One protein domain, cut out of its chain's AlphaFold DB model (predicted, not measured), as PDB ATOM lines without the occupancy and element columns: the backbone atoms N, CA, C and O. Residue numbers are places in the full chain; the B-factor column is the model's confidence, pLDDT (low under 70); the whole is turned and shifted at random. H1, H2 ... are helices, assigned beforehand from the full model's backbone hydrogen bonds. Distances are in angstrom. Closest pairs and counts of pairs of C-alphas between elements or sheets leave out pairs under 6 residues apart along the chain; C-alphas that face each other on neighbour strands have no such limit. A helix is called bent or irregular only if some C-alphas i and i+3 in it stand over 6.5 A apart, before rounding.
ATOM      1  N   PRO A  48      29.768 -25.305  18.867       65.06
ATOM      2  CA  PRO A  48      28.662 -24.621  18.191       65.06
ATOM      3  C   PRO A  48      28.671 -24.779  16.664       65.06
ATOM      4  O   PRO A  48      27.603 -24.853  16.063       65.06
ATOM      5  N   LEU A  49      29.843 -24.880  16.022       69.12
ATOM      6  CA  LEU A  49      29.912 -25.081  14.568       69.12
ATOM      7  C   LEU A  49      29.482 -26.503  14.171       69.12
ATOM      8  O   LEU A  49      28.807 -26.684  13.162       69.12
ATOM      9  N   GLN A  50      29.799 -27.495  15.007       71.31
ATOM     10  CA  GLN A  50      29.449 -28.900  14.779       71.31
ATOM     11  C   GLN A  50      27.943 -29.131  14.762       71.31
ATOM     12  O   GLN A  50      27.431 -29.722  13.814       71.31
ATOM     13  N   TYR A  51      27.221 -28.605  15.755       75.25
ATOM     14  CA  TYR A  51      25.765 -28.747  15.808       75.25
ATOM     15  C   TYR A  51      25.056 -28.009  14.669       75.25
ATOM     16  O   TYR A  51      24.045 -28.501  14.181       75.25
ATOM     17  N   ARG A  52      25.598 -26.878  14.191       79.44
ATOM     18  CA  ARG A  52      25.047 -26.170  13.023       79.44
ATOM     19  C   ARG A  52      25.186 -26.991  11.740       79.44
ATOM     20  O   ARG A  52      24.210 -27.122  11.013       79.44
ATOM     21  N   PHE A  53      26.357 -27.580  11.485       80.00
ATOM     22  CA  PHE A  53      26.580 -28.420  10.299       80.00
ATOM     23  C   PHE A  53      25.776 -29.720  10.342       80.00
ATOM     24  O   PHE A  53      25.123 -30.066   9.363       80.00
ATOM     25  N   VAL A  54      25.794 -30.428  11.476       83.06
ATOM     26  CA  VAL A  54      25.018 -31.665  11.643       83.06
ATOM     27  C   VAL A  54      23.522 -31.370  11.564       83.06
ATOM     28  O   VAL A  54      22.806 -32.079  10.868       83.06
ATOM     29  N   GLY A  55      23.051 -30.296  12.206       83.69
ATOM     30  CA  GLY A  55      21.659 -29.858  12.122       83.69
ATOM     31  C   GLY A  55      21.237 -29.526  10.691       83.69
ATOM     32  O   GLY A  55      20.194 -29.990  10.250       83.69
ATOM     33  N   LEU A  56      22.070 -28.801   9.935       87.25
ATOM     34  CA  LEU A  56      21.803 -28.492   8.528       87.25
ATOM     35  C   LEU A  56      21.726 -29.760   7.665       87.25
ATOM     36  O   LEU A  56      20.805 -29.897   6.865       87.25
ATOM     37  N   LEU A  57      22.658 -30.700   7.847       87.44
ATOM     38  CA  LEU A  57      22.654 -31.978   7.128       87.44
ATOM     39  C   LEU A  57      21.427 -32.826   7.471       87.44
ATOM     40  O   LEU A  57      20.839 -33.425   6.576       87.44
ATOM     41  N   LEU A  58      21.013 -32.849   8.739       85.88
ATOM     42  CA  LEU A  58      19.806 -33.549   9.176       85.88
ATOM     43  C   LEU A  58      18.534 -32.908   8.622       85.88
ATOM     44  O   LEU A  58      17.644 -33.633   8.192       85.88
ATOM     45  N   ILE A  59      18.451 -31.576   8.587       89.69
ATOM     46  CA  ILE A  59      17.326 -30.864   7.965       89.69
ATOM     47  C   ILE A  59      17.271 -31.180   6.473       89.69
ATOM     48  O   ILE A  59      16.203 -31.500   5.964       89.69
ATOM     49  N   PHE A  60      18.408 -31.136   5.777       90.69
ATOM     50  CA  PHE A  60      18.473 -31.454   4.353       90.69
ATOM     51  C   PHE A  60      18.059 -32.904   4.076       90.69
ATOM     52  O   PHE A  60      17.219 -33.157   3.216       90.69
ATOM     53  N   PHE A  61      18.583 -33.852   4.850       88.94
ATOM     54  CA  PHE A  61      18.229 -35.267   4.751       88.94
ATOM     55  C   PHE A  61      16.748 -35.525   5.078       88.94
ATOM     56  O   PHE A  61      16.060 -36.244   4.350       88.94
ATOM     57  N   GLY A  62      16.227 -34.889   6.129       87.81
ATOM     58  CA  GLY A  62      14.813 -34.944   6.492       87.81
ATOM     59  C   GLY A  62      13.912 -34.343   5.415       87.81
ATOM     60  O   GLY A  62      12.883 -34.927   5.096       87.81
ATOM     61  N   LEU A  63      14.321 -33.231   4.798       92.75
ATOM     62  CA  LEU A  63      13.592 -32.596   3.699       92.75
ATOM     63  C   LEU A  63      13.558 -33.488   2.458       92.75
ATOM     64  O   LEU A  63      12.491 -33.662   1.881       92.75
ATOM     65  N   LEU A  64      14.688 -34.087   2.068       90.06
ATOM     66  CA  LEU A  64      14.733 -35.038   0.953       90.06
ATOM     67  C   LEU A  64      13.786 -36.213   1.192       90.06
ATOM     68  O   LEU A  64      12.989 -36.558   0.327       90.06
ATOM     69  N   THR A  65      13.824 -36.773   2.399       86.38
ATOM     70  CA  THR A  65      12.928 -37.865   2.789       86.38
ATOM     71  C   THR A  65      11.470 -37.426   2.737       86.38
ATOM     72  O   THR A  65      10.626 -38.137   2.199       86.38
ATOM     73  N   PHE A  66      11.162 -36.241   3.263       88.81
ATOM     74  CA  PHE A  66       9.815 -35.688   3.250       88.81
ATOM     75  C   PHE A  66       9.297 -35.480   1.823       88.81
ATOM     76  O   PHE A  66       8.167 -35.857   1.529       88.81
ATOM     77  N   VAL A  67      10.127 -34.946   0.923       92.31
ATOM     78  CA  VAL A  67       9.789 -34.783  -0.498       92.31
ATOM     79  C   VAL A  67       9.518 -36.136  -1.149       92.31
ATOM     80  O   VAL A  67       8.508 -36.275  -1.837       92.31
ATOM     81  N   THR A  68      10.355 -37.146  -0.903       86.81
ATOM     82  CA  THR A  68      10.137 -38.501  -1.430       86.81
ATOM     83  C   THR A  68       8.837 -39.110  -0.902       86.81
ATOM     84  O   THR A  68       8.054 -39.643  -1.685       86.81
ATOM     85  N   LEU A  69       8.552 -38.987   0.399       87.06
ATOM     86  CA  LEU A  69       7.303 -39.474   0.998       87.06
ATOM     87  C   LEU A  69       6.075 -38.739   0.449       87.06
ATOM     88  O   LEU A  69       5.059 -39.374   0.178       87.06
ATOM     89  N   LEU A  70       6.164 -37.423   0.249       90.69
ATOM     90  CA  LEU A  70       5.089 -36.624  -0.335       90.69
ATOM     91  C   LEU A  70       4.831 -37.022  -1.790       90.69
ATOM     92  O   LEU A  70       3.685 -37.266  -2.159       90.69
ATOM     93  N   ALA A  71       5.883 -37.128  -2.606       90.12
ATOM     94  CA  ALA A  71       5.784 -37.558  -3.998       90.12
ATOM     95  C   ALA A  71       5.174 -38.961  -4.103       90.12
ATOM     96  O   ALA A  71       4.289 -39.197  -4.925       90.12
ATOM     97  N   MET A  72       5.589 -39.869  -3.218       85.75
ATOM     98  CA  MET A  72       5.026 -41.209  -3.123       85.75
ATOM     99  C   MET A  72       3.555 -41.184  -2.694       85.75
ATOM    100  O   MET A  72       2.734 -41.856  -3.309       85.75
ATOM    101  N   GLY A  73       3.192 -40.376  -1.697       86.88
ATOM    102  CA  GLY A  73       1.805 -40.204  -1.264       86.88
ATOM    103  C   GLY A  73       0.901 -39.677  -2.381       86.88
ATOM    104  O   GLY A  73      -0.194 -40.198  -2.583       86.88
ATOM    105  N   VAL A  74       1.387 -38.707  -3.159       90.62
ATOM    106  CA  VAL A  74       0.689 -38.197  -4.347       90.62
ATOM    107  C   VAL A  74       0.543 -39.294  -5.401       90.62
ATOM    108  O   VAL A  74      -0.558 -39.484  -5.906       90.62
ATOM    109  N   ALA A  75       1.603 -40.049  -5.697       87.50
ATOM    110  CA  ALA A  75       1.561 -41.143  -6.671       87.50
ATOM    111  C   ALA A  75       0.587 -42.264  -6.265       87.50
ATOM    112  O   ALA A  75      -0.137 -42.796  -7.108       87.50
ATOM    113  N   ILE A  76       0.531 -42.597  -4.972       85.44
ATOM    114  CA  ILE A  76      -0.439 -43.546  -4.413       85.44
ATOM    115  C   ILE A  76      -1.853 -43.013  -4.620       85.44
ATOM    116  O   ILE A  76      -2.701 -43.712  -5.168       85.44
ATOM    117  N   TRP A  77      -2.101 -41.769  -4.208       85.31
ATOM    118  CA  TRP A  77      -3.418 -41.150  -4.297       85.31
ATOM    119  C   TRP A  77      -3.931 -41.093  -5.737       85.31
ATOM    120  O   TRP A  77      -5.059 -41.509  -6.005       85.31
ATOM    121  N   THR A  78      -3.100 -40.631  -6.674       87.56
ATOM    122  CA  THR A  78      -3.471 -40.543  -8.091       87.56
ATOM    123  C   THR A  78      -3.740 -41.922  -8.677       87.56
ATOM    124  O   THR A  78      -4.778 -42.114  -9.296       87.56
ATOM    125  N   THR A  79      -2.882 -42.911  -8.418       84.75
ATOM    126  CA  THR A  79      -3.066 -44.279  -8.928       84.75
ATOM    127  C   THR A  79      -4.344 -44.919  -8.378       84.75
ATOM    128  O   THR A  79      -5.140 -45.470  -9.138       84.75
ATOM    129  N   LEU A  80      -4.584 -44.824  -7.067       84.62
ATOM    130  CA  LEU A  80      -5.781 -45.397  -6.445       84.62
ATOM    131  C   LEU A  80      -7.068 -44.741  -6.962       84.62
ATOM    132  O   LEU A  80      -8.053 -45.446  -7.186       84.62
ATOM    133  N   TYR A  81      -7.051 -43.423  -7.176       86.31
ATOM    134  CA  TYR A  81      -8.191 -42.677  -7.708       86.31
ATOM    135  C   TYR A  81      -8.445 -42.984  -9.189       86.31
ATOM    136  O   TYR A  81      -9.563 -43.330  -9.561       86.31
ATOM    137  N   THR A  82      -7.410 -42.912 -10.032       87.06
ATOM    138  CA  THR A  82      -7.523 -43.094 -11.487       87.06
ATOM    139  C   THR A  82      -8.013 -44.487 -11.865       87.06
ATOM    140  O   THR A  82      -8.819 -44.622 -12.780       87.06
ATOM    141  N   PHE A  83      -7.555 -45.520 -11.160       84.75
ATOM    142  CA  PHE A  83      -7.906 -46.905 -11.479       84.75
ATOM    143  C   PHE A  83      -9.007 -47.485 -10.572       84.75
ATOM    144  O   PHE A  83      -9.334 -48.663 -10.690       84.75
ATOM    145  N   ASN A  84      -9.584 -46.684  -9.665       82.00
ATOM    146  CA  ASN A  84     -10.573 -47.113  -8.663       82.00
ATOM    147  C   ASN A  84     -10.111 -48.324  -7.815       82.00
ATOM    148  O   ASN A  84     -10.906 -49.159  -7.380       82.00
ATOM    149  N   LEU A  85      -8.803 -48.411  -7.561       80.12
ATOM    150  CA  LEU A  85      -8.143 -49.526  -6.865       80.12
ATOM    151  C   LEU A  85      -8.177 -49.371  -5.339       80.12
ATOM    152  O   LEU A  85      -7.492 -50.093  -4.621       80.12
ATOM    153  N   LEU A  86      -9.001 -48.454  -4.823       72.75
ATOM    154  CA  LEU A  86      -9.146 -48.146  -3.393       72.75
ATOM    155  C   LEU A  86      -9.512 -49.363  -2.524       72.75
ATOM    156  O   LEU A  86      -9.400 -49.295  -1.303       72.75
ATOM    157  N   ARG A  87      -9.970 -50.462  -3.136       72.25
ATOM    158  CA  ARG A  87     -10.329 -51.715  -2.457       72.25
ATOM    159  C   ARG A  87      -9.440 -52.901  -2.810       72.25
ATOM    160  O   ARG A  87      -9.706 -53.978  -2.289       72.25
ATOM    161  N   ASP A  88      -8.427 -52.741  -3.661       83.38
ATOM    162  CA  ASP A  88      -7.525 -53.848  -3.978       83.38
ATOM    163  C   ASP A  88      -6.524 -54.052  -2.822       83.38
ATOM    164  O   ASP A  88      -5.640 -53.210  -2.603       83.38
ATOM    165  N   PRO A  89      -6.640 -55.152  -2.051       82.56
ATOM    166  CA  PRO A  89      -5.788 -55.385  -0.892       82.56
ATOM    167  C   PRO A  89      -4.321 -55.610  -1.280       82.56
ATOM    168  O   PRO A  89      -3.430 -55.290  -0.490       82.56
ATOM    169  N   VAL A  90      -4.045 -56.112  -2.490       85.38
ATOM    170  CA  VAL A  90      -2.676 -56.367  -2.957       85.38
ATOM    171  C   VAL A  90      -1.941 -55.044  -3.120       85.38
ATOM    172  O   VAL A  90      -0.836 -54.875  -2.605       85.38
ATOM    173  N   ILE A  91      -2.579 -54.062  -3.751       82.19
ATOM    174  CA  ILE A  91      -1.972 -52.752  -4.012       82.19
ATOM    175  C   ILE A  91      -1.758 -51.968  -2.717       82.19
ATOM    176  O   ILE A  91      -0.684 -51.401  -2.508       82.19
ATOM    177  N   ILE A  92      -2.726 -52.005  -1.798       80.38
ATOM    178  CA  ILE A  92      -2.579 -51.399  -0.467       80.38
ATOM    179  C   ILE A  92      -1.404 -52.041   0.295       80.38
ATOM    180  O   ILE A  92      -0.613 -51.335   0.928       80.38
ATOM    181  N   SER A  93      -1.235 -53.365   0.205       86.19
ATOM    182  CA  SER A  93      -0.130 -54.074   0.868       86.19
ATOM    183  C   SER A  93       1.249 -53.725   0.287       86.19
ATOM    184  O   SER A  93       2.203 -53.531   1.040       86.19
ATOM    185  N   LEU A  94       1.361 -53.559  -1.037       85.81
ATOM    186  CA  LEU A  94       2.608 -53.160  -1.698       85.81
ATOM    187  C   LEU A  94       3.038 -51.751  -1.277       85.81
ATOM    188  O   LEU A  94       4.201 -51.530  -0.930       85.81
ATOM    189  N   TYR A  95       2.102 -50.801  -1.239       83.38
ATOM    190  CA  TYR A  95       2.403 -49.428  -0.834       83.38
ATOM    191  C   TYR A  95       2.736 -49.299   0.650       83.38
ATOM    192  O   TYR A  95       3.683 -48.594   0.999       83.38
ATOM    193  N   THR A  96       2.018 -50.005   1.525       82.75
ATOM    194  CA  THR A  96       2.335 -50.023   2.962       82.75
ATOM    195  C   THR A  96       3.691 -50.670   3.226       82.75
ATOM    196  O   THR A  96       4.496 -50.106   3.964       82.75
ATOM    197  N   THR A  97       4.005 -51.788   2.566       88.12
ATOM    198  CA  THR A  97       5.331 -52.426   2.645       88.12
ATOM    199  C   THR A  97       6.430 -51.478   2.172       88.12
ATOM    200  O   THR A  97       7.451 -51.333   2.839       88.12
ATOM    201  N   THR A  98       6.208 -50.766   1.064       85.62
ATOM    202  CA  THR A  98       7.196 -49.810   0.546       85.62
ATOM    203  C   THR A  98       7.395 -48.623   1.491       85.62
ATOM    204  O   THR A  98       8.530 -48.223   1.739       85.62
ATOM    205  N   ALA A  99       6.324 -48.097   2.093       84.88
ATOM    206  CA  ALA A  99       6.420 -47.042   3.102       84.88
ATOM    207  C   ALA A  99       7.233 -47.490   4.330       84.88
ATOM    208  O   ALA A  99       8.063 -46.727   4.827       84.88
ATOM    209  N   TRP A 100       7.057 -48.735   4.784       87.88
ATOM    210  CA  TRP A 100       7.862 -49.308   5.868       87.88
ATOM    211  C   TRP A 100       9.335 -49.471   5.495       87.88
ATOM    212  O   TRP A 100      10.196 -49.173   6.320       87.88
ATOM    213  N   ILE A 101       9.637 -49.891   4.263       89.19
ATOM    214  CA  ILE A 101      11.018 -49.979   3.762       89.19
ATOM    215  C   ILE A 101      11.679 -48.596   3.770       89.19
ATOM    216  O   ILE A 101      12.781 -48.462   4.293       89.19
ATOM    217  N   LEU A 102      10.994 -47.560   3.276       85.69
ATOM    218  CA  LEU A 102      11.508 -46.184   3.279       85.69
ATOM    219  C   LEU A 102      11.709 -45.644   4.703       85.69
ATOM    220  O   LEU A 102      12.715 -44.999   4.995       85.69
ATOM    221  N   ALA A 103      10.774 -45.926   5.615       85.88
ATOM    222  CA  ALA A 103      10.911 -45.551   7.020       85.88
ATOM    223  C   ALA A 103      12.104 -46.259   7.684       85.88
ATOM    224  O   ALA A 103      12.851 -45.646   8.448       85.88
ATOM    225  N   PHE A 104      12.314 -47.539   7.371       90.31
ATOM    226  CA  PHE A 104      13.460 -48.302   7.852       90.31
ATOM    227  C   PHE A 104      14.782 -47.764   7.286       90.31
ATOM    228  O   PHE A 104      15.737 -47.576   8.040       90.31
ATOM    229  N   GLU A 105      14.829 -47.452   5.990       86.12
ATOM    230  CA  GLU A 105      15.988 -46.843   5.331       86.12
ATOM    231  C   GLU A 105      16.370 -45.507   5.980       86.12
ATOM    232  O   GLU A 105      17.547 -45.274   6.264       86.12
ATOM    233  N   LEU A 106      15.383 -44.663   6.302       86.06
ATOM    234  CA  LEU A 106      15.599 -43.390   6.991       86.06
ATOM    235  C   LEU A 106      16.318 -43.581   8.330       86.06
ATOM    236  O   LEU A 106      17.314 -42.910   8.624       86.06
ATOM    237  N   VAL A 107      15.809 -44.508   9.145       89.75
ATOM    238  CA  VAL A 107      16.383 -44.822  10.457       89.75
ATOM    239  C   VAL A 107      17.788 -45.386  10.293       89.75
ATOM    240  O   VAL A 107      18.689 -44.961  11.017       89.75
ATOM    241  N   LEU A 108      17.997 -46.275   9.320       92.25
ATOM    242  CA  LEU A 108      19.282 -46.921   9.059       92.25
ATOM    243  C   LEU A 108      20.352 -45.942   8.550       92.25
ATOM    244  O   LEU A 108      21.515 -46.060   8.932       92.25
ATOM    245  N   MET A 109      19.979 -44.966   7.720       87.25
ATOM    246  CA  MET A 109      20.903 -43.969   7.160       87.25
ATOM    247  C   MET A 109      21.197 -42.811   8.115       87.25
ATOM    248  O   MET A 109      22.264 -42.196   8.027       87.25
ATOM    249  N   SER A 110      20.309 -42.531   9.073       85.81
ATOM    250  CA  SER A 110      20.490 -41.433  10.031       85.81
ATOM    251  C   SER A 110      21.846 -41.440  10.772       85.81
ATOM    252  O   SER A 110      22.487 -40.384  10.820       85.81
ATOM    253  N   PRO A 111      22.387 -42.573  11.274       90.56
ATOM    254  CA  PRO A 111      23.661 -42.581  11.990       90.56
ATOM    255  C   PRO A 111      24.836 -42.316  11.048       90.56
ATOM    256  O   PRO A 111      25.811 -41.678  11.445       90.56
ATOM    257  N   VAL A 112      24.736 -42.761   9.791       90.50
ATOM    258  CA  VAL A 112      25.752 -42.534   8.755       90.50
ATOM    259  C   VAL A 112      25.840 -41.045   8.428       90.50
ATOM    260  O   VAL A 112      26.938 -40.483   8.417       90.50
ATOM    261  N   VAL A 113      24.694 -40.386   8.238       88.19
ATOM    262  CA  VAL A 113      24.618 -38.938   7.985       88.19
ATOM    263  C   VAL A 113      25.181 -38.148   9.165       88.19
ATOM    264  O   VAL A 113      25.991 -37.239   8.969       88.19
ATOM    265  N   ILE A 114      24.822 -38.521  10.397       86.56
ATOM    266  CA  ILE A 114      25.350 -37.884  11.612       86.56
ATOM    267  C   ILE A 114      26.871 -38.048  11.689       86.56
ATOM    268  O   ILE A 114      27.591 -37.069  11.900       86.56
ATOM    269  N   TRP A 115      27.376 -39.266  11.491       87.88
ATOM    270  CA  TRP A 115      28.807 -39.552  11.536       87.88
ATOM    271  C   TRP A 115      29.583 -38.756  10.483       87.88
ATOM    272  O   TRP A 115      30.605 -38.134  10.799       87.88
ATOM    273  N   LEU A 116      29.074 -38.710   9.249       87.50
ATOM    274  CA  LEU A 116      29.674 -37.944   8.163       87.50
ATOM    275  C   LEU A 116      29.674 -36.441   8.473       87.50
ATOM    276  O   LEU A 116      30.702 -35.782   8.312       87.50
ATOM    277  N   GLY A 117      28.559 -35.914   8.982       86.00
ATOM    278  CA  GLY A 117      28.435 -34.509   9.366       86.00
ATOM    279  C   GLY A 117      29.412 -34.102  10.465       86.00
ATOM    280  O   GLY A 117      30.059 -33.057  10.369       86.00
ATOM    281  N   ILE A 118      29.599 -34.958  11.473       84.31
ATOM    282  CA  ILE A 118      30.606 -34.744  12.521       84.31
ATOM    283  C   ILE A 118      32.006 -34.712  11.904       84.31
ATOM    284  O   ILE A 118      32.772 -33.778  12.162       84.31
ATOM    285  N   ARG A 119      32.348 -35.698  11.065       83.50
ATOM    286  CA  ARG A 119      33.679 -35.796  10.450       83.50
ATOM    287  C   ARG A 119      34.004 -34.571   9.598       83.50
ATOM    288  O   ARG A 119      35.088 -34.012   9.745       83.50
ATOM    289  N   LEU A 120      33.069 -34.144   8.752       82.75
ATOM    290  CA  LEU A 120      33.217 -32.959   7.907       82.75
ATOM    291  C   LEU A 120      33.330 -31.680   8.738       82.75
ATOM    292  O   LEU A 120      34.155 -30.820   8.452       82.75
ATOM    293  N   SER A 121      32.563 -31.554   9.820       84.62
ATOM    294  CA  SER A 121      32.658 -30.356  10.655       84.62
ATOM    295  C   SER A 121      34.019 -30.239  11.352       84.62
ATOM    296  O   SER A 121      34.556 -29.140  11.505       84.62
ATOM    297  N   HIS A 122      34.640 -31.366  11.718       79.81
ATOM    298  CA  HIS A 122      35.976 -31.371  12.315       79.81
ATOM    299  C   HIS A 122      37.079 -30.852  11.379       79.81
ATOM    300  O   HIS A 122      38.001 -30.198  11.874       79.81
ATOM    301  N   THR A 123      36.990 -31.097  10.066       81.81
ATOM    302  CA  THR A 123      38.005 -30.644   9.091       81.81
ATOM    303  C   THR A 123      37.952 -29.139   8.827       81.81
ATOM    304  O   THR A 123      38.911 -28.585   8.295       81.81
ATOM    305  N   VAL A 124      36.868 -28.463   9.226       86.19
ATOM    306  CA  VAL A 124      36.705 -27.004   9.112       86.19
ATOM    307  C   VAL A 124      36.919 -26.318  10.464       86.19
ATOM    308  O   VAL A 124      37.709 -25.379  10.575       86.19
ATOM    309  N   ALA A 125      36.260 -26.805  11.521       84.19
ATOM    310  CA  ALA A 125      36.245 -26.153  12.832       84.19
ATOM    311  C   ALA A 125      37.633 -26.076  13.483       84.19
ATOM    312  O   ALA A 125      37.979 -25.063  14.088       84.19
ATOM    313  N   GLY A 126      38.424 -27.149  13.382       81.88
ATOM    314  CA  GLY A 126      39.761 -27.212  13.978       81.88
ATOM    315  C   GLY A 126      40.731 -26.195  13.368       81.88
ATOM    316  O   GLY A 126      41.342 -25.423  14.113       81.88
ATOM    317  N   PRO A 127      40.870 -26.165  12.032       86.88
ATOM    318  CA  PRO A 127      41.655 -25.156  11.327       86.88
ATOM    319  C   PRO A 127      41.223 -23.718  11.589       86.88
ATOM    320  O   PRO A 127      42.081 -22.865  11.810       86.88
ATOM    321  N   LEU A 128      39.912 -23.461  11.633       90.06
ATOM    322  CA  LEU A 128      39.375 -22.113  11.803       90.06
ATOM    323  C   LEU A 128      39.844 -21.467  13.114       90.06
ATOM    324  O   LEU A 128      40.286 -20.324  13.105       90.06
ATOM    325  N   VAL A 129      39.855 -22.219  14.222       86.88
ATOM    326  CA  VAL A 129      40.353 -21.717  15.523       86.88
ATOM    327  C   VAL A 129      41.830 -21.353  15.469       86.88
ATOM    328  O   VAL A 129      42.261 -20.390  16.096       86.88
ATOM    329  N   ARG A 130      42.636 -22.137  14.745       88.69
ATOM    330  CA  ARG A 130      44.077 -21.875  14.624       88.69
ATOM    331  C   ARG A 130      44.341 -20.610  13.820       88.69
ATOM    332  O   ARG A 130      45.235 -19.853  14.183       88.69
ATOM    333  N   ILE A 131      43.569 -20.406  12.755       92.94
ATOM    334  CA  ILE A 131      43.640 -19.208  11.918       92.94
ATOM    335  C   ILE A 131      43.207 -17.982  12.726       92.94
ATOM    336  O   ILE A 131      43.951 -17.009  12.776       92.94
ATOM    337  N   ASP A 132      42.080 -18.058  13.433       93.50
ATOM    338  CA  ASP A 132      41.573 -16.964  14.272       93.50
ATOM    339  C   ASP A 132      42.576 -16.563  15.369       93.50
ATOM    340  O   ASP A 132      42.936 -15.396  15.518       93.50
ATOM    341  N   ALA A 133      43.154 -17.547  16.064       90.56
ATOM    342  CA  ALA A 133      44.183 -17.295  17.071       90.56
ATOM    343  C   ALA A 133      45.459 -16.651  16.493       90.56
ATOM    344  O   ALA A 133      46.104 -15.850  17.175       90.56
ATOM    345  N   ALA A 134      45.844 -17.001  15.262       92.75
ATOM    346  CA  ALA A 134      46.990 -16.402  14.584       92.75
ATOM    347  C   ALA A 134      46.694 -14.964  14.141       92.75
ATOM    348  O   ALA A 134      47.489 -14.071  14.424       92.75
ATOM    349  N   LEU A 135      45.522 -14.715  13.553       95.12
ATOM    350  CA  LEU A 135      45.073 -13.369  13.193       95.12
ATOM    351  C   LEU A 135      44.991 -12.455  14.421       95.12
ATOM    352  O   LEU A 135      45.461 -11.322  14.375       95.12
ATOM    353  N   ALA A 136      44.496 -12.958  15.555       94.94
ATOM    354  CA  ALA A 136      44.455 -12.199  16.803       94.94
ATOM    355  C   ALA A 136      45.854 -11.816  17.322       94.94
ATOM    356  O   ALA A 136      46.006 -10.777  17.960       94.94
ATOM    357  N   LYS A 137      46.884 -12.640  17.082       92.88
ATOM    358  CA  LYS A 137      48.281 -12.293  17.396       92.88
ATOM    359  C   LYS A 137      48.821 -11.224  16.449       92.88
ATOM    360  O   LYS A 137      49.353 -10.227  16.932       92.88
ATOM    361  N   MET A 138      48.584 -11.375  15.147       94.56
ATOM    362  CA  MET A 138      48.973 -10.382  14.137       94.56
ATOM    363  C   MET A 138      48.329  -9.021  14.400       94.56
ATOM    364  O   MET A 138      48.993  -7.997  14.287       94.56
ATOM    365  N   ALA A 139      47.066  -8.998  14.835       94.19
ATOM    366  CA  ALA A 139      46.365  -7.772  15.216       94.19
ATOM    367  C   ALA A 139      47.025  -7.032  16.395       94.19
ATOM    368  O   ALA A 139      46.835  -5.831  16.549       94.19
ATOM    369  N   ARG A 140      47.816  -7.731  17.221       94.81
ATOM    370  CA  ARG A 140      48.610  -7.148  18.317       94.81
ATOM    371  C   ARG A 140      50.056  -6.822  17.915       94.81
ATOM    372  O   ARG A 140      50.857  -6.510  18.789       94.81
ATOM    373  N   GLY A 141      50.395  -6.912  16.628       92.44
ATOM    374  CA  GLY A 141      51.738  -6.648  16.103       92.44
ATOM    375  C   GLY A 141      52.705  -7.834  16.173       92.44
ATOM    376  O   GLY A 141      53.872  -7.683  15.829       92.44
ATOM    377  N   ASP A 142      52.247  -9.019  16.596       92.88
ATOM    378  CA  ASP A 142      53.052 -10.244  16.568       92.88
ATOM    379  C   ASP A 142      52.912 -10.932  15.200       92.88
ATOM    380  O   ASP A 142      51.949 -11.662  14.946       92.88
ATOM    381  N   PHE A 143      53.873 -10.663  14.312       93.19
ATOM    382  CA  PHE A 143      53.931 -11.223  12.958       93.19
ATOM    383  C   PHE A 143      54.797 -12.487  12.842       93.19
ATOM    384  O   PHE A 143      54.913 -13.035  11.751       93.19
ATOM    385  N   ASP A 144      55.366 -13.010  13.936       91.69
ATOM    386  CA  ASP A 144      56.173 -14.250  13.917       91.69
ATOM    387  C   ASP A 144      55.298 -15.522  13.983       91.69
ATOM    388  O   ASP A 144      55.705 -16.595  14.435       91.69
ATOM    389  N   VAL A 145      54.042 -15.419  13.545       90.00
ATOM    390  CA  VAL A 145      53.093 -16.532  13.528       90.00
ATOM    391  C   VAL A 145      53.198 -17.349  12.248       90.00
ATOM    392  O   VAL A 145      53.139 -16.829  11.139       90.00
ATOM    393  N   ARG A 146      53.253 -18.676  12.415       91.00
ATOM    394  CA  ARG A 146      53.205 -19.641  11.313       91.00
ATOM    395  C   ARG A 146      52.152 -20.711  11.575       91.00
ATOM    396  O   ARG A 146      52.269 -21.523  12.493       91.00
ATOM    397  N   ILE A 147      51.108 -20.714  10.759       93.38
ATOM    398  CA  ILE A 147      50.001 -21.667  10.802       93.38
ATOM    399  C   ILE A 147      50.375 -22.884   9.955       93.38
ATOM    400  O   ILE A 147      50.735 -22.762   8.788       93.38
ATOM    401  N   SER A 148      50.255 -24.078  10.529       90.81
ATOM    402  CA  SER A 148      50.366 -25.342   9.798       90.81
ATOM    403  C   SER A 148      49.155 -26.211  10.121       90.81
ATOM    404  O   SER A 148      48.837 -26.459  11.294       90.81
ATOM    405  N   LEU A 149      48.455 -26.625   9.066       89.75
ATOM    406  CA  LEU A 149      47.270 -27.478   9.116       89.75
ATOM    407  C   LEU A 149      47.607 -28.895   8.641       89.75
ATOM    408  O   LEU A 149      48.647 -29.130   8.024       89.75
ATOM    409  N   ARG A 150      46.754 -29.864   8.981       84.00
ATOM    410  CA  ARG A 150      46.961 -31.266   8.601       84.00
ATOM    411  C   ARG A 150      46.544 -31.478   7.148       84.00
ATOM    412  O   ARG A 150      45.629 -30.823   6.662       84.00
ATOM    413  N   LYS A 151      47.165 -32.451   6.475       76.75
ATOM    414  CA  LYS A 151      46.710 -32.907   5.152       76.75
ATOM    415  C   LYS A 151      45.250 -33.383   5.260       76.75
ATOM    416  O   LYS A 151      44.971 -34.277   6.058       76.75
ATOM    417  N   GLY A 152      44.351 -32.771   4.487       79.31
ATOM    418  CA  GLY A 152      42.906 -33.052   4.499       79.31
ATOM    419  C   GLY A 152      42.045 -32.068   5.304       79.31
ATOM    420  O   GLY A 152      40.824 -32.204   5.310       79.31
ATOM    421  N   ASP A 153      42.652 -31.078   5.962       87.31
ATOM    422  CA  ASP A 153      41.920 -29.941   6.524       87.31
ATOM    423  C   ASP A 153      41.434 -29.016   5.390       87.31
ATOM    424  O   ASP A 153      42.168 -28.753   4.439       87.31
ATOM    425  N   ALA A 154      40.213 -28.484   5.490       87.06
ATOM    426  CA  ALA A 154      39.593 -27.734   4.390       87.06
ATOM    427  C   ALA A 154      40.205 -26.337   4.155       87.06
ATOM    428  O   ALA A 154      40.023 -25.754   3.093       87.06
ATOM    429  N   LEU A 155      40.912 -25.782   5.147       92.62
ATOM    430  CA  LEU A 155      41.381 -24.387   5.153       92.62
ATOM    431  C   LEU A 155      42.898 -24.244   4.929       92.62
ATOM    432  O   LEU A 155      43.486 -23.253   5.364       92.62
ATOM    433  N   ILE A 156      43.548 -25.228   4.291       93.00
ATOM    434  CA  ILE A 156      45.004 -25.207   4.031       93.00
ATOM    435  C   ILE A 156      45.409 -23.947   3.257       93.00
ATOM    436  O   ILE A 156      46.282 -23.213   3.716       93.00
ATOM    437  N   GLU A 157      44.734 -23.649   2.148       93.81
ATOM    438  CA  GLU A 157      45.056 -22.492   1.299       93.81
ATOM    439  C   GLU A 157      44.900 -21.157   2.046       93.81
ATOM    440  O   GLU A 157      45.726 -20.253   1.904       93.81
ATOM    441  N   LEU A 158      43.880 -21.050   2.905       94.62
ATOM    442  CA  LEU A 158      43.671 -19.874   3.748       94.62
ATOM    443  C   LEU A 158      44.789 -19.721   4.785       94.62
ATOM    444  O   LEU A 158      45.300 -18.621   4.981       94.62
ATOM    445  N   ALA A 159      45.203 -20.814   5.432       95.00
ATOM    446  CA  ALA A 159      46.324 -20.780   6.368       95.00
ATOM    447  C   ALA A 159      47.627 -20.338   5.684       95.00
ATOM    448  O   ALA A 159      48.383 -19.551   6.251       95.00
ATOM    449  N   GLU A 160      47.878 -20.794   4.456       95.38
ATOM    450  CA  GLU A 160      49.027 -20.348   3.669       95.38
ATOM    451  C   GLU A 160      48.937 -18.869   3.288       95.38
ATOM    452  O   GLU A 160      49.936 -18.155   3.383       95.38
ATOM    453  N   ALA A 161      47.754 -18.383   2.904       95.56
ATOM    454  CA  ALA A 161      47.538 -16.967   2.620       95.56
ATOM    455  C   ALA A 161      47.803 -16.087   3.851       95.56
ATOM    456  O   ALA A 161      48.487 -15.070   3.740       95.56
ATOM    457  N   VAL A 162      47.343 -16.508   5.034       96.06
ATOM    458  CA  VAL A 162      47.609 -15.798   6.295       96.06
ATOM    459  C   VAL A 162      49.099 -15.817   6.646       96.06
ATOM    460  O   VAL A 162      49.632 -14.792   7.060       96.06
ATOM    461  N   ASN A 163      49.804 -16.928   6.415       96.31
ATOM    462  CA  ASN A 163      51.258 -16.980   6.605       96.31
ATOM    463  C   ASN A 163      51.998 -16.001   5.682       96.31
ATOM    464  O   ASN A 163      52.907 -15.308   6.131       96.31
ATOM    465  N   ARG A 164      51.607 -15.919   4.402       95.94
ATOM    466  CA  ARG A 164      52.192 -14.951   3.455       95.94
ATOM    467  C   ARG A 164      51.931 -13.509   3.889       95.94
ATOM    468  O   ARG A 164      52.819 -12.668   3.770       95.94
ATOM    469  N   LEU A 165      50.737 -13.230   4.417       94.88
ATOM    470  CA  LEU A 165      50.403 -11.920   4.973       94.88
ATOM    471  C   LEU A 165      51.287 -11.579   6.181       94.88
ATOM    472  O   LEU A 165      51.830 -10.479   6.233       94.88
ATOM    473  N   ALA A 166      51.458 -12.511   7.122       95.25
ATOM    474  CA  ALA A 166      52.317 -12.317   8.289       95.25
ATOM    475  C   ALA A 166      53.764 -12.005   7.882       95.25
ATOM    476  O   ALA A 166      54.337 -11.034   8.370       95.25
ATOM    477  N   GLU A 167      54.309 -12.748   6.917       95.00
ATOM    478  CA  GLU A 167      55.659 -12.517   6.394       95.00
ATOM    479  C   GLU A 167      55.799 -11.129   5.750       95.00
ATOM    480  O   GLU A 167      56.733 -10.385   6.047       95.00
ATOM    481  N   SER A 168      54.828 -10.725   4.922       94.31
ATOM    482  CA  SER A 168      54.845  -9.399   4.291       94.31
ATOM    483  C   SER A 168      54.754  -8.257   5.304       94.31
ATOM    484  O   SER A 168      55.320  -7.193   5.058       94.31
ATOM    485  N   LEU A 169      54.008  -8.432   6.396       93.69
ATOM    486  CA  LEU A 169      53.888  -7.418   7.446       93.69
ATOM    487  C   LEU A 169      55.149  -7.358   8.305       93.69
ATOM    488  O   LEU A 169      55.609  -6.265   8.623       93.69
ATOM    489  N   ARG A 170      55.756  -8.512   8.604       92.38
ATOM    490  CA  ARG A 170      57.039  -8.594   9.305       92.38
ATOM    491  C   ARG A 170      58.125  -7.810   8.576       92.38
ATOM    492  O   ARG A 170      58.781  -6.992   9.206       92.38
ATOM    493  N   GLY A 171      58.257  -8.003   7.261       89.06
ATOM    494  CA  GLY A 171      59.255  -7.298   6.448       89.06
ATOM    495  C   GLY A 171      59.011  -5.791   6.284       89.06
ATOM    496  O   GLY A 171      59.911  -5.082   5.856       89.06
ATOM    497  N   ARG A 172      57.808  -5.291   6.602       87.38
ATOM    498  CA  ARG A 172      57.500  -3.847   6.629       87.38
ATOM    499  C   ARG A 172      57.662  -3.219   8.013       87.38
ATOM    500  O   ARG A 172      57.743  -2.001   8.107       87.38
ATOM    501  N   ALA A 173      57.615  -4.032   9.066       78.69
ATOM    502  CA  ALA A 173      57.737  -3.592  10.452       78.69
ATOM    503  C   ALA A 173      59.191  -3.597  10.963       78.69
ATOM    504  O   ALA A 173      59.456  -3.010  12.010       78.69
ATOM    505  N   SER A 174      60.101  -4.276  10.250       61.94
ATOM    506  CA  SER A 174      61.559  -4.264  10.448       61.94
ATOM    507  C   SER A 174      62.228  -3.122   9.697       61.94
ATOM    508  O   SER A 174      63.132  -2.494  10.286       61.94
TER     509      SER A 174
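This is residues 48 to 174 of the 174 residues of the protein "HAMP domain-containing protein" of Candidatus Omnitrophica bacterium CG11_big_fil_rev_8_21_14_0_20_63_9 (UniProt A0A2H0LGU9). Here is a long, slender helical hairpin, its two legs H1 and the bent H2 loosely set against each other, with H2 running on well past the beginning of H1. Along that far part of H2 the shorter helix H3 is side by side with arm H2b and runs the same way, after the link of residues 139 to 155 has folded back. The printed part has 127 residues with three named helices, in the order H1, H2, H3, and no named strand; the class is all helix. The whole is extended, a rod with a radius of gyration of the C-alphas of 25.9 A and spans of 87 by 24 by 22 A.

Look first at H2, residues 89 to 138, the longest helix. It is bent, with C-alphas 108 and 111 6.8 A apart, though by its hydrogen bonds it was assigned as one helix. Find C-alpha 89 at (-5.788, -55.385, -0.892); from there arm H2a, residues 89 to 108, runs 28.3 A. Residues 109 and 110 belong to neither arm, and H2b, residues 111 to 138, then runs 41.0 A to C-alpha 138 at (48.973, -10.382, 14.137). H1, residues 48 to 82, begins with C-alpha 48 at (28.662, -24.621, 18.191) and is 50.3 A long. H3, residues 156 to 173, is 25.9 A long and ends with C-alpha 173 at (57.737, -3.592, 10.452).

The arms H2a and H2b stand at a shallow tilt of 32 degrees. Residues 49 to 58 of H1 touch residues 113 to 125 of H2b, and the closest C-alphas, those of Val 54 and Gly 117, are 5.0 A apart. These two run opposite ways at a shallow tilt of 33 degrees, only just short of steep. H1 and H2a form a helical hairpin, opposite ways at a shallow tilt of 6 degrees. They only just touch, through residues 65 to 76 of H1, with 3 pairs of C-alphas within 8 A; the closest are those of Thr 65 and Leu 106, 7.4 A apart. Look next at residues 131 to 138 of H2b, which touch residues 159 to 166 of H3; the closest C-alphas, those of Ile 131 and Ala 159, are 6.4 A apart. H2b and H3 run the same way at a shallow tilt of 3 degrees. H3 is apart from H1 and from H2a. In H1, H2a and H3 every O i to N i+4 pair is within hydrogen-bond range; in H2b 21 of 24 are.

The two C-alphas farthest apart, those of Arg 87 and Ser 174, are 87.1 A from each other. The printed part has no cut and ends at residue 174, the chain's last. The link from H1 to H2 is short, with 6 residues, and that from H2 to H3 is long, with 17. The mean pLDDT of the printed part is 87.2; look for values under 70 at residues 48 to 49 and residue 174.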